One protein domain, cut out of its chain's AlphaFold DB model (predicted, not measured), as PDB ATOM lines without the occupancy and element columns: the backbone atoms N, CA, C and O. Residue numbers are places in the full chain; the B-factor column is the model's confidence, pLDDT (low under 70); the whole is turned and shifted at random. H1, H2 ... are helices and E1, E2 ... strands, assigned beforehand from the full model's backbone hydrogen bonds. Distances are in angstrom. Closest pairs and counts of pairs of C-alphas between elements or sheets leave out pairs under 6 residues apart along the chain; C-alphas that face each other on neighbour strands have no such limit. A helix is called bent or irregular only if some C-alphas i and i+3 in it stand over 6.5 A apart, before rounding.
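This is residues 47 to 136 of the 204 residues of an uncharacterized protein of Catenulispora acidiphila (strain DSM 44928 / JCM 14897 / NBRC 102108 / NRRL B-24433 / ID139908) (UniProt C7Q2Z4). What shape does the model have? The longest helix, H4, makes an L with a kink of 87 degrees near residue 113, and H2 packs on it near the middle of the domain. The small hairpin E2-E3 follows H4 at one end of the domain, while H1 and E1 lie near each other on another side, away from H4. What is it built of? The printed part has 90 residues, with four named helices and three named strands in the order H1, E1, H2, H3, H4, E2, E3; its one sheet, E2 - E3, is antiparallel, and the class is mostly helix. How large is it? It is compact, with a radius of gyration of the C-alphas of 13.2 A and spans of 33 by 33 by 22 A.

Which strands are neighbours? E2, residues 125 to 128, and E3, residues 133 to 135, form an antiparallel hairpin, their directions at 138 degrees. N 126 and O 134, and N 134 and O 126, are each within hydrogen-bond range at 2.8 A. Which helices touch? H4, residues 99 to 120, touches H2, residues 74 to 84, at a steep tilt of 64 degrees, opposite ways; their closest C-alphas, those of Glu 78 and Ile 117, are 4.4 A apart. H2 and E2 are apart, but only just, at 8.5 A. Where are the other elements? H3, residues 87 to 90, is close to H4 but not clearly touching it, with the closest C-alphas, those of Tyr 90 and Arg 99, 6.5 A apart. H1, residues 51 to 59, is apart from H2, H3 and H4; its closest C-alpha pair with E1, residues 68 to 71, is Ala 54 and Pro 69, 5.4 A. E1 pairs with no named strand. How do the helix backbones run? Each O i to N i+4 pair is within hydrogen-bond range in H1, against 5 of 7 in H2 and 16 of 18 in H4; H3 is too short for such a pair.

How long are the elements? H4 measures 24.7 A from first to last C-alpha, H1 12.7 A and H2 12.6 A; E2 measures 9.9 A, E1 9.8 A, E3 7.1 A and H3 5.6 A. Which helices are irregular? In H2 C-alphas 79 and 82 are 8.1 A apart, and in H4 C-alphas 112 and 115 are 8.4 A apart. Where are the anchor points? H1 begins at C-alpha 51, (187.473, 168.790, 170.247), and E3 ends at C-alpha 135, (164.920, 153.857, 166.537).

How far does it reach? The two C-alphas farthest apart, those of Gly 66 and Ser 115, are 34.7 A apart. Is any link long? No link is long, and the printed part has no cut. Where is confidence low? The mean pLDDT of the printed part is 91.9, and residue 136 alone is under 70.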
ATOM      1  N   TYR A  47     181.490 166.242 170.600       95.81
ATOM      2  CA  TYR A  47     182.642 165.345 170.737       95.81
ATOM      3  C   TYR A  47     182.629 164.677 172.119       95.81
ATOM      4  O   TYR A  47     182.054 165.246 173.047       95.81
ATOM      5  N   ASP A  48     183.244 163.501 172.261       93.94
ATOM      6  CA  ASP A  48     183.355 162.829 173.565       93.94
ATOM      7  C   ASP A  48     184.526 163.386 174.384       93.94
ATOM      8  O   ASP A  48     184.312 164.072 175.383       93.94
ATOM      9  N   ASP A  49     185.758 163.169 173.916       90.75
ATOM     10  CA  ASP A  49     186.973 163.462 174.687       90.75
ATOM     11  C   ASP A  49     187.749 164.646 174.084       90.75
ATOM     12  O   ASP A  49     188.123 165.592 174.780       90.75
ATOM     13  N   ASP A  50     187.931 164.650 172.759       92.31
ATOM     14  CA  ASP A  50     188.787 165.615 172.065       92.31
ATOM     15  C   ASP A  50     187.980 166.519 171.105       92.31
ATOM     16  O   ASP A  50     187.316 166.015 170.191       92.31
ATOM     17  N   PRO A  51     188.076 167.864 171.210       93.62
ATOM     18  CA  PRO A  51     187.473 168.790 170.247       93.62
ATOM     19  C   PRO A  51     187.847 168.519 168.782       93.62
ATOM     20  O   PRO A  51     187.100 168.903 167.875       93.62
ATOM     21  N   TYR A  52     188.981 167.861 168.525       93.12
ATOM     22  CA  TYR A  52     189.362 167.421 167.186       93.12
ATOM     23  C   TYR A  52     188.336 166.459 166.567       93.12
ATOM     24  O   TYR A  52     188.105 166.504 165.358       93.12
ATOM     25  N   GLU A  53     187.661 165.626 167.363       94.12
ATOM     26  CA  GLU A  53     186.615 164.727 166.864       94.12
ATOM     27  C   GLU A  53     185.493 165.526 166.185       94.12
ATOM     28  O   GLU A  53     185.100 165.221 165.057       94.12
ATOM     29  N   ALA A  54     185.043 166.614 166.817       94.25
ATOM     30  CA  ALA A  54     184.036 167.509 166.250       94.25
ATOM     31  C   ALA A  54     184.536 168.228 164.987       94.25
ATOM     32  O   ALA A  54     183.759 168.426 164.051       94.25
ATOM     33  N   GLN A  55     185.829 168.560 164.897       93.50
ATOM     34  CA  GLN A  55     186.408 169.107 163.661       93.50
ATOM     35  C   GLN A  55     186.326 168.097 162.510       93.50
ATOM     36  O   GLN A  55     185.953 168.463 161.394       93.50
ATOM     37  N   GLN A  56     186.593 166.816 162.780       93.12
ATOM     38  CA  GLN A  56     186.469 165.756 161.777       93.12
ATOM     39  C   GLN A  56     185.010 165.511 161.374       93.12
ATOM     40  O   GLN A  56     184.732 165.246 160.203       93.12
ATOM     41  N   LEU A  57     184.069 165.631 162.314       93.62
ATOM     42  CA  LEU A  57     182.632 165.546 162.033       93.62
ATOM     43  C   LEU A  57     182.147 166.716 161.162       93.62
ATOM     44  O   LEU A  57     181.396 166.498 160.207       93.62
ATOM     45  N   LEU A  58     182.615 167.937 161.436       94.00
ATOM     46  CA  LEU A  58     182.357 169.123 160.612       94.00
ATOM     47  C   LEU A  58     182.952 168.965 159.205       94.00
ATOM     48  O   LEU A  58     182.250 169.176 158.217       94.00
ATOM     49  N   ALA A  59     184.210 168.527 159.096       92.62
ATOM     50  CA  ALA A  59     184.871 168.284 157.811       92.62
ATOM     51  C   ALA A  59     184.186 167.173 156.993       92.62
ATOM     52  O   ALA A  59     184.163 167.227 155.764       92.62
ATOM     53  N   ALA A  60     183.586 166.187 157.664       90.75
ATOM     54  CA  ALA A  60     182.783 165.138 157.040       90.75
ATOM     55  C   ALA A  60     181.356 165.589 156.661       90.75
ATOM     56  O   ALA A  60     180.599 164.789 156.108       90.75
ATOM     57  N   GLY A  61     180.968 166.835 156.962       92.94
ATOM     58  CA  GLY A  61     179.626 167.366 156.700       92.94
ATOM     59  C   GLY A  61     178.528 166.729 157.556       92.94
ATOM     60  O   GLY A  61     177.357 166.762 157.180       92.94
ATOM     61  N   LEU A  62     178.897 166.112 158.683       91.88
ATOM     62  CA  LEU A  62     177.964 165.446 159.598       91.88
ATOM     63  C   LEU A  62     177.341 166.416 160.605       91.88
ATOM     64  O   LEU A  62     176.237 166.178 161.095       91.88
ATOM     65  N   CYS A  63     178.032 167.521 160.862       94.00
ATOM     66  CA  CYS A  63     177.498 168.695 161.534       94.00
ATOM     67  C   CYS A  63     177.318 169.821 160.500       94.00
ATOM     68  O   CYS A  63     178.199 170.005 159.652       94.00
ATOM     69  N   PRO A  64     176.211 170.586 160.538       94.44
ATOM     70  CA  PRO A  64     176.049 171.767 159.699       94.44
ATOM     71  C   PRO A  64     177.191 172.777 159.867       94.44
ATOM     72  O   PRO A  64     177.758 172.940 160.949       94.44
ATOM     73  N   ALA A  65     177.503 173.491 158.785       91.62
ATOM     74  CA  ALA A  65     178.516 174.538 158.811       91.62
ATOM     75  C   ALA A  65     178.153 175.627 159.838       91.62
ATOM     76  O   ALA A  65     177.003 176.057 159.920       91.62
ATOM     77  N   GLY A  66     179.144 176.068 160.613       91.25
ATOM     78  CA  GLY A  66     178.970 177.081 161.660       91.25
ATOM     79  C   GLY A  66     178.529 176.539 163.022       91.25
ATOM     80  O   GLY A  66     178.418 177.322 163.961       91.25
ATOM     81  N   TRP A  67     178.305 175.227 163.164       96.38
ATOM     82  CA  TRP A  67     178.109 174.620 164.481       96.38
ATOM     83  C   TRP A  67     179.401 174.635 165.301       96.38
ATOM     84  O   TRP A  67     180.499 174.465 164.767       96.38
ATOM     85  N   VAL A  68     179.258 174.818 166.612       96.06
ATOM     86  CA  VAL A  68     180.378 174.973 167.544       96.06
ATOM     87  C   VAL A  68     180.753 173.613 168.144       96.06
ATOM     88  O   VAL A  68     179.878 172.959 168.722       96.06
ATOM     89  N   PRO A  69     182.026 173.176 168.061       96.62
ATOM     90  CA  PRO A  69     182.521 172.021 168.809       96.62
ATOM     91  C   PRO A  69     182.182 172.144 170.295       96.62
ATOM     92  O   PRO A  69     182.570 173.113 170.942       96.62
ATOM     93  N   THR A  70     181.428 171.190 170.830       97.25
ATOM     94  CA  THR A  70     180.936 171.217 172.213       97.25
ATOM     95  C   THR A  70     181.098 169.835 172.830       97.25
ATOM     96  O   THR A  70     180.841 168.841 172.158       97.25
ATOM     97  N   ALA A  71     181.506 169.757 174.096       96.25
ATOM     98  CA  ALA A  71     181.556 168.478 174.795       96.25
ATOM     99  C   ALA A  71     180.155 167.853 174.845       96.25
ATOM    100  O   ALA A  71     179.165 168.537 175.131       96.25
ATOM    101  N   MET A  72     180.079 166.566 174.539       95.88
ATOM    102  CA  MET A  72     178.844 165.800 174.536       95.88
ATOM    103  C   MET A  72     178.209 165.807 175.936       95.88
ATOM    104  O   MET A  72     178.872 165.470 176.919       95.88
ATOM    105  N   PRO A  73     176.923 166.169 176.072       96.62
ATOM    106  CA  PRO A  73     176.234 166.069 177.349       96.62
ATOM    107  C   PRO A  73     175.930 164.605 177.692       96.62
ATOM    108  O   PRO A  73     175.719 163.773 176.810       96.62
ATOM    109  N   LEU A  74     175.828 164.303 178.993       96.00
ATOM    110  CA  LEU A  74     175.650 162.936 179.500       96.00
ATOM    111  C   LEU A  74     174.493 162.178 178.827       96.00
ATOM    112  O   LEU A  74     174.680 161.049 178.387       96.00
ATOM    113  N   TYR A  75     173.314 162.798 178.704       95.38
ATOM    114  CA  TYR A  75     172.141 162.130 178.120       95.38
ATOM    115  C   TYR A  75     172.380 161.701 176.666       95.38
ATOM    116  O   TYR A  75     171.905 160.648 176.248       95.38
ATOM    117  N   TRP A  76     173.140 162.493 175.903       95.56
ATOM    118  CA  TRP A  76     173.459 162.187 174.514       95.56
ATOM    119  C   TRP A  76     174.424 161.008 174.434       95.56
ATOM    120  O   TRP A  76     174.252 160.111 173.605       95.56
ATOM    121  N   HIS A  77     175.416 160.980 175.325       95.31
ATOM    122  CA  HIS A  77     176.355 159.868 175.419       95.31
ATOM    123  C   HIS A  77     175.637 158.569 175.774       95.31
ATOM    124  O   HIS A  77     175.842 157.558 175.111       95.31
ATOM    125  N   GLU A  78     174.721 158.599 176.744       93.44
ATOM    126  CA  GLU A  78     173.898 157.441 177.108       93.44
ATOM    127  C   GLU A  78     173.025 156.951 175.940       93.44
ATOM    128  O   GLU A  78     172.895 155.743 175.711       93.44
ATOM    129  N   GLU A  79     172.441 157.880 175.183       93.38
ATOM    130  CA  GLU A  79     171.571 157.595 174.042       93.38
ATOM    131  C   GLU A  79     172.343 156.956 172.876       93.38
ATOM    132  O   GLU A  79     171.934 155.929 172.324       93.38
ATOM    133  N   TYR A  80     173.508 157.498 172.534       92.94
ATOM    134  CA  TYR A  80     174.277 157.070 171.364       92.94
ATOM    135  C   TYR A  80     175.509 156.218 171.693       92.94
ATOM    136  O   TYR A  80     176.270 155.890 170.776       92.94
ATOM    137  N   TYR A  81     175.681 155.784 172.948       92.12
ATOM    138  CA  TYR A  81     176.853 155.034 173.430       92.12
ATOM    139  C   TYR A  81     177.277 153.908 172.480       92.12
ATOM    140  O   TYR A  81     178.441 153.787 172.119       92.12
ATOM    141  N   SER A  82     176.317 153.108 171.995       89.06
ATOM    142  CA  SER A  82     176.609 151.961 171.117       89.06
ATOM    143  C   SER A  82     177.356 152.339 169.831       89.06
ATOM    144  O   SER A  82     178.062 151.504 169.263       89.06
ATOM    145  N   TYR A  83     177.187 153.572 169.351       91.38
ATOM    146  CA  TYR A  83     177.899 154.093 168.193       91.38
ATOM    147  C   TYR A  83     179.261 154.692 168.563       91.38
ATOM    148  O   TYR A  83     180.246 154.368 167.895       91.38
ATOM    149  N   TYR A  84     179.335 155.503 169.622       92.12
ATOM    150  CA  TYR A  84     180.586 156.113 170.101       92.12
ATOM    151  C   TYR A  84     181.597 155.059 170.577       92.12
ATOM    152  O   TYR A  84     182.784 155.151 170.258       92.12
ATOM    153  N   SER A  85     181.115 153.965 171.170       91.00
ATOM    154  CA  SER A  85     181.935 152.823 171.576       91.00
ATOM    155  C   SER A  85     182.311 151.898 170.405       91.00
ATOM    156  O   SER A  85     182.939 150.853 170.606       91.00
ATOM    157  N   SER A  86     181.855 152.186 169.179       89.19
ATOM    158  CA  SER A  86     182.035 151.295 168.030       89.19
ATOM    159  C   SER A  86     183.361 151.550 167.300       89.19
ATOM    160  O   SER A  86     183.760 152.705 167.124       89.19
ATOM    161  N   PRO A  87     184.003 150.504 166.737       89.38
ATOM    162  CA  PRO A  87     185.200 150.669 165.914       89.38
ATOM    163  C   PRO A  87     185.031 151.601 164.725       89.38
ATOM    164  O   PRO A  87     186.015 152.149 164.242       89.38
ATOM    165  N   THR A  88     183.812 151.789 164.223       88.94
ATOM    166  CA  THR A  88     183.583 152.726 163.123       88.94
ATOM    167  C   THR A  88     183.836 154.166 163.546       88.94
ATOM    168  O   THR A  88     184.358 154.936 162.741       88.94
ATOM    169  N   TYR A  89     183.478 154.527 164.778       91.31
ATOM    170  CA  TYR A  89     183.621 155.893 165.263       91.31
ATOM    171  C   TYR A  89     185.081 156.209 165.588       91.31
ATOM    172  O   TYR A  89     185.704 157.018 164.896       91.31
ATOM    173  N   TYR A  90     185.675 155.499 166.551       92.56
ATOM    174  CA  TYR A  90     187.023 155.834 167.017       92.56
ATOM    175  C   TYR A  90     188.120 155.568 165.972       92.56
ATOM    176  O   TYR A  90     189.162 156.217 165.995       92.56
ATOM    177  N   ASN A  91     187.914 154.676 164.992       91.81
ATOM    178  CA  ASN A  91     188.885 154.534 163.898       91.81
ATOM    179  C   ASN A  91     188.825 155.673 162.874       91.81
ATOM    180  O   ASN A  91     189.782 155.842 162.115       91.81
ATOM    181  N   ARG A  92     187.716 156.418 162.816       92.50
ATOM    182  CA  ARG A  92     187.499 157.473 161.823       92.50
ATOM    183  C   ARG A  92     187.700 158.874 162.392       92.50
ATOM    184  O   ARG A  92     188.316 159.691 161.713       92.50
ATOM    185  N   TYR A  93     187.194 159.145 163.592       93.69
ATOM    186  CA  TYR A  93     187.142 160.506 164.142       93.69
ATOM    187  C   TYR A  93     188.131 160.746 165.286       93.69
ATOM    188  O   TYR A  93     188.569 161.877 165.463       93.69
ATOM    189  N   VAL A  94     188.565 159.694 165.987       93.56
ATOM    190  CA  VAL A  94     189.546 159.802 167.080       93.56
ATOM    191  C   VAL A  94     190.972 159.638 166.541       93.56
ATOM    192  O   VAL A  94     191.269 158.704 165.771       93.56
ATOM    193  N   LEU A  95     191.879 160.526 166.971       92.50
ATOM    194  CA  LEU A  95     193.309 160.446 166.648       92.50
ATOM    195  C   LEU A  95     193.885 159.101 167.073       92.50
ATOM    196  O   LEU A  95     193.641 158.630 168.179       92.50
ATOM    197  N   VAL A  96     194.743 158.522 166.229       92.19
ATOM    198  CA  VAL A  96     195.400 157.237 166.512       92.19
ATOM    199  C   VAL A  96     196.121 157.249 167.866       92.19
ATOM    200  O   VAL A  96     196.023 156.270 168.601       92.19
ATOM    201  N   SER A  97     196.773 158.361 168.225       93.69
ATOM    202  CA  SER A  97     197.459 158.544 169.512       93.69
ATOM    203  C   SER A  97     196.524 158.548 170.726       93.69
ATOM    204  O   SER A  97     196.975 158.212 171.816       93.69
ATOM    205  N   HIS A  98     195.246 158.909 170.564       93.75
ATOM    206  CA  HIS A  98     194.278 159.058 171.664       93.75
ATOM    207  C   HIS A  98     193.315 157.864 171.783       93.75
ATOM    208  O   HIS A  98     192.665 157.696 172.809       93.75
ATOM    209  N   ARG A  99     193.262 156.968 170.784       93.69
ATOM    210  CA  ARG A  99     192.313 155.833 170.749       93.69
ATOM    211  C   ARG A  99     192.344 154.946 171.989       93.69
ATOM    212  O   ARG A  99     191.291 154.517 172.441       93.69
ATOM    213  N   THR A 100     193.522 154.645 172.533       93.12
ATOM    214  CA  THR A 100     193.628 153.797 173.733       93.12
ATOM    215  C   THR A 100     192.969 154.453 174.948       93.12
ATOM    216  O   THR A 100     192.275 153.778 175.710       93.12
ATOM    217  N   VAL A 101     193.158 155.767 175.110       93.88
ATOM    218  CA  VAL A 101     192.552 156.553 176.192       93.88
ATOM    219  C   VAL A 101     191.041 156.618 175.989       93.88
ATOM    220  O   VAL A 101     190.303 156.202 176.878       93.88
ATOM    221  N   TYR A 102     190.601 156.974 174.781       94.50
ATOM    222  CA  TYR A 102     189.192 157.009 174.392       94.50
ATOM    223  C   TYR A 102     188.465 155.684 174.687       94.50
ATOM    224  O   TYR A 102     187.448 155.653 175.370       94.50
ATOM    225  N   ILE A 103     189.015 154.542 174.253       93.31
ATOM    226  CA  ILE A 103     188.397 153.221 174.488       93.31
ATOM    227  C   ILE A 103     188.301 152.905 175.991       93.31
ATOM    228  O   ILE A 103     187.338 152.276 176.443       93.31
ATOM    229  N   THR A 104     189.293 153.331 176.777       93.75
ATOM    230  CA  THR A 104     189.286 153.160 178.237       93.75
ATOM    231  C   THR A 104     188.207 154.033 178.888       93.75
ATOM    232  O   THR A 104     187.505 153.558 179.789       93.75
ATOM    233  N   HIS A 105     188.035 155.267 178.404       94.19
ATOM    234  CA  HIS A 105     186.980 156.185 178.833       94.19
ATOM    235  C   HIS A 105     185.593 155.593 178.550       94.19
ATOM    236  O   HIS A 105     184.828 155.374 179.489       94.19
ATOM    237  N   GLU A 106     185.340 155.163 177.312       93.56
ATOM    238  CA  GLU A 106     184.093 154.500 176.900       93.56
ATOM    239  C   GLU A 106     183.769 153.263 177.757       93.56
ATOM    240  O   GLU A 106     182.638 153.057 178.202       93.56
ATOM    241  N   THR A 107     184.778 152.434 178.044       92.06
ATOM    242  CA  THR A 107     184.605 151.227 178.873       92.06
ATOM    243  C   THR A 107     184.197 151.577 180.308       92.06
ATOM    244  O   THR A 107     183.335 150.920 180.910       92.06
ATOM    245  N   THR A 108     184.807 152.623 180.863       93.88
ATOM    246  CA  THR A 108     184.497 153.120 182.209       93.88
ATOM    247  C   THR A 108     183.102 153.742 182.248       93.88
ATOM    248  O   THR A 108     182.322 153.456 183.163       93.88
ATOM    249  N   PHE A 109     182.753 154.516 181.219       94.62
ATOM    250  CA  PHE A 109     181.433 155.111 181.049       94.62
ATOM    251  C   PHE A 109     180.337 154.041 181.028       94.62
ATOM    252  O   PHE A 109     179.395 154.102 181.818       94.62
ATOM    253  N   HIS A 110     180.501 152.987 180.224       92.06
ATOM    254  CA  HIS A 110     179.534 151.888 180.169       92.06
ATOM    255  C   HIS A 110     179.361 151.167 181.495       92.06
ATOM    256  O   HIS A 110     178.238 150.867 181.893       92.06
ATOM    257  N   THR A 111     180.463 150.884 182.190       93.12
ATOM    258  CA  THR A 111     180.404 150.250 183.514       93.12
ATOM    259  C   THR A 111     179.582 151.093 184.490       93.12
ATOM    260  O   THR A 111     178.787 150.548 185.254       93.12
ATOM    261  N   THR A 112     179.730 152.417 184.417       96.00
ATOM    262  CA  THR A 112     179.066 153.378 185.310       96.00
ATOM    263  C   THR A 112     177.588 153.584 184.963       96.00
ATOM    264  O   THR A 112     176.746 153.572 185.860       96.00
ATOM    265  N   TYR A 113     177.254 153.715 183.675       94.75
ATOM    266  CA  TYR A 113     175.925 154.122 183.194       94.75
ATOM    267  C   TYR A 113     175.163 153.016 182.443       94.75
ATOM    268  O   TYR A 113     174.223 153.290 181.698       94.75
ATOM    269  N   SER A 114     175.546 151.744 182.610       91.88
ATOM    270  CA  SER A 114     174.982 150.609 181.849       91.88
ATOM    271  C   SER A 114     173.445 150.559 181.832       91.88
ATOM    272  O   SER A 114     172.843 150.304 180.785       91.88
ATOM    273  N   SER A 115     172.796 150.833 182.967       90.75
ATOM    274  CA  SER A 115     171.332 150.840 183.079       90.75
ATOM    275  C   SER A 115     170.704 151.992 182.289       90.75
ATOM    276  O   SER A 115     169.731 151.783 181.556       90.75
ATOM    277  N   GLN A 116     171.263 153.196 182.402       93.19
ATOM    278  CA  GLN A 116     170.808 154.392 181.699       93.19
ATOM    279  C   GLN A 116     170.997 154.220 180.195       93.19
ATOM    280  O   GLN A 116     170.033 154.372 179.447       93.19
ATOM    281  N   ILE A 117     172.175 153.756 179.769       91.75
ATOM    282  CA  ILE A 117     172.485 153.427 178.373       91.75
ATOM    283  C   ILE A 117     171.455 152.449 177.813       91.75
ATOM    284  O   ILE A 117     170.908 152.681 176.737       91.75
ATOM    285  N   SER A 118     171.133 151.366 178.531       87.19
ATOM    286  CA  SER A 118     170.160 150.376 178.041       87.19
ATOM    287  C   SER A 118     168.767 150.973 177.787       87.19
ATOM    288  O   SER A 118     168.068 150.552 176.865       87.19
ATOM    289  N   THR A 119     168.387 151.992 178.562       89.44
ATOM    290  CA  THR A 119     167.085 152.663 178.463       89.44
ATOM    291  C   THR A 119     167.096 153.790 177.429       89.44
ATOM    292  O   THR A 119     166.145 153.930 176.658       89.44
ATOM    293  N   ALA A 120     168.155 154.598 177.405       90.19
ATOM    294  CA  ALA A 120     168.313 155.738 176.510       90.19
ATOM    295  C   ALA A 120     168.572 155.278 175.071       90.19
ATOM    296  O   ALA A 120     167.885 155.713 174.148       90.19
ATOM    297  N   SER A 121     169.470 154.307 174.877       87.69
ATOM    298  CA  SER A 121     169.809 153.796 173.543       87.69
ATOM    299  C   SER A 121     168.645 153.139 172.809       87.69
ATOM    300  O   SER A 121     168.630 153.128 171.581       87.69
ATOM    301  N   ALA A 122     167.623 152.663 173.526       85.94
ATOM    302  CA  ALA A 122     166.384 152.174 172.928       85.94
ATOM    303  C   ALA A 122     165.597 153.274 172.189       85.94
ATOM    304  O   ALA A 122     164.822 152.957 171.286       85.94
ATOM    305  N   LYS A 123     165.792 154.546 172.559       86.81
ATOM    306  CA  LYS A 123     165.097 155.724 172.010       86.81
ATOM    307  C   LYS A 123     165.920 156.487 170.970       86.81
ATOM    308  O   LYS A 123     165.351 157.281 170.227       86.81
ATOM    309  N   ALA A 124     167.211 156.184 170.877       89.12
ATOM    310  CA  ALA A 124     168.141 156.807 169.950       89.12
ATOM    311  C   ALA A 124     167.708 156.666 168.489       89.12
ATOM    312  O   ALA A 124     167.292 155.584 168.051       89.12
ATOM    313  N   ALA A 125     167.844 157.751 167.726       90.94
ATOM    314  CA  ALA A 125     167.508 157.802 166.309       90.94
ATOM    315  C   ALA A 125     168.761 157.630 165.440       90.94
ATOM    316  O   ALA A 125     169.658 158.473 165.419       90.94
ATOM    317  N   TYR A 126     168.802 156.556 164.659       90.38
ATOM    318  CA  TYR A 126     169.926 156.225 163.792       90.38
ATOM    319  C   TYR A 126     169.553 156.343 162.321       90.38
ATOM    320  O   TYR A 126     168.551 155.784 161.884       90.38
ATOM    321  N   LYS A 127     170.395 157.002 161.528       89.88
ATOM    322  CA  LYS A 127     170.288 157.080 160.073       89.88
ATOM    323  C   LYS A 127     171.125 155.978 159.425       89.88
ATOM    324  O   LYS A 127     172.331 155.870 159.651       89.88
ATOM    325  N   GLY A 128     170.471 155.139 158.631       87.50
ATOM    326  CA  GLY A 128     171.106 154.101 157.832       87.50
ATOM    327  C   GLY A 128     171.739 154.656 156.555       87.50
ATOM    328  O   GLY A 128     171.297 155.670 156.012       87.50
ATOM    329  N   SER A 129     172.723 153.941 156.008       86.06
ATOM    330  CA  SER A 129     173.337 154.244 154.701       86.06
ATOM    331  C   SER A 129     172.351 154.196 153.526       86.06
ATOM    332  O   SER A 129     172.622 154.749 152.467       86.06
ATOM    333  N   ASN A 130     171.184 153.580 153.718       85.00
ATOM    334  CA  ASN A 130     170.057 153.584 152.784       85.00
ATOM    335  C   ASN A 130     169.147 154.826 152.920       85.00
ATOM    336  O   ASN A 130     168.069 154.856 152.328       85.00
ATOM    337  N   GLY A 131     169.528 155.808 153.742       85.75
ATOM    338  CA  GLY A 131     168.778 157.039 153.988       85.75
ATOM    339  C   GLY A 131     167.605 156.904 154.964       85.75
ATOM    340  O   GLY A 131     166.985 157.915 155.286       85.75
ATOM    341  N   LYS A 132     167.297 155.697 155.457       86.94
ATOM    342  CA  LYS A 132     166.190 155.474 156.398       86.94
ATOM    343  C   LYS A 132     166.639 155.707 157.836       86.94
ATOM    344  O   LYS A 132     167.703 155.234 158.229       86.94
ATOM    345  N   THR A 133     165.797 156.365 158.627       87.31
ATOM    346  CA  THR A 133     166.006 156.520 160.072       87.31
ATOM    347  C   THR A 133     165.269 155.422 160.836       87.31
ATOM    348  O   THR A 133     164.132 155.095 160.501       87.31
ATOM    349  N   VAL A 134     165.915 154.845 161.848       85.94
ATOM    350  CA  VAL A 134     165.361 153.812 162.735       85.94
ATOM    351  C   VAL A 134     165.604 154.182 164.193       85.94
ATOM    352  O   VAL A 134     166.559 154.889 164.504       85.94
ATOM    353  N   THR A 135     164.764 153.673 165.089       85.12
ATOM    354  CA  THR A 135     164.920 153.857 166.537       85.12
ATOM    355  C   THR A 135     165.584 152.623 167.167       85.12
ATOM    356  O   THR A 135     165.414 151.494 166.684       85.12
ATOM    357  N   GLY A 136     166.378 152.828 168.218       68.00
ATOM    358  CA  GLY A 136     167.339 151.861 168.762       68.00
ATOM    359  C   GLY A 136     166.811 150.552 169.369       68.00
ATOM    360  O   GLY A 136     167.605 149.704 169.766       68.00
TER     361      GLY A 136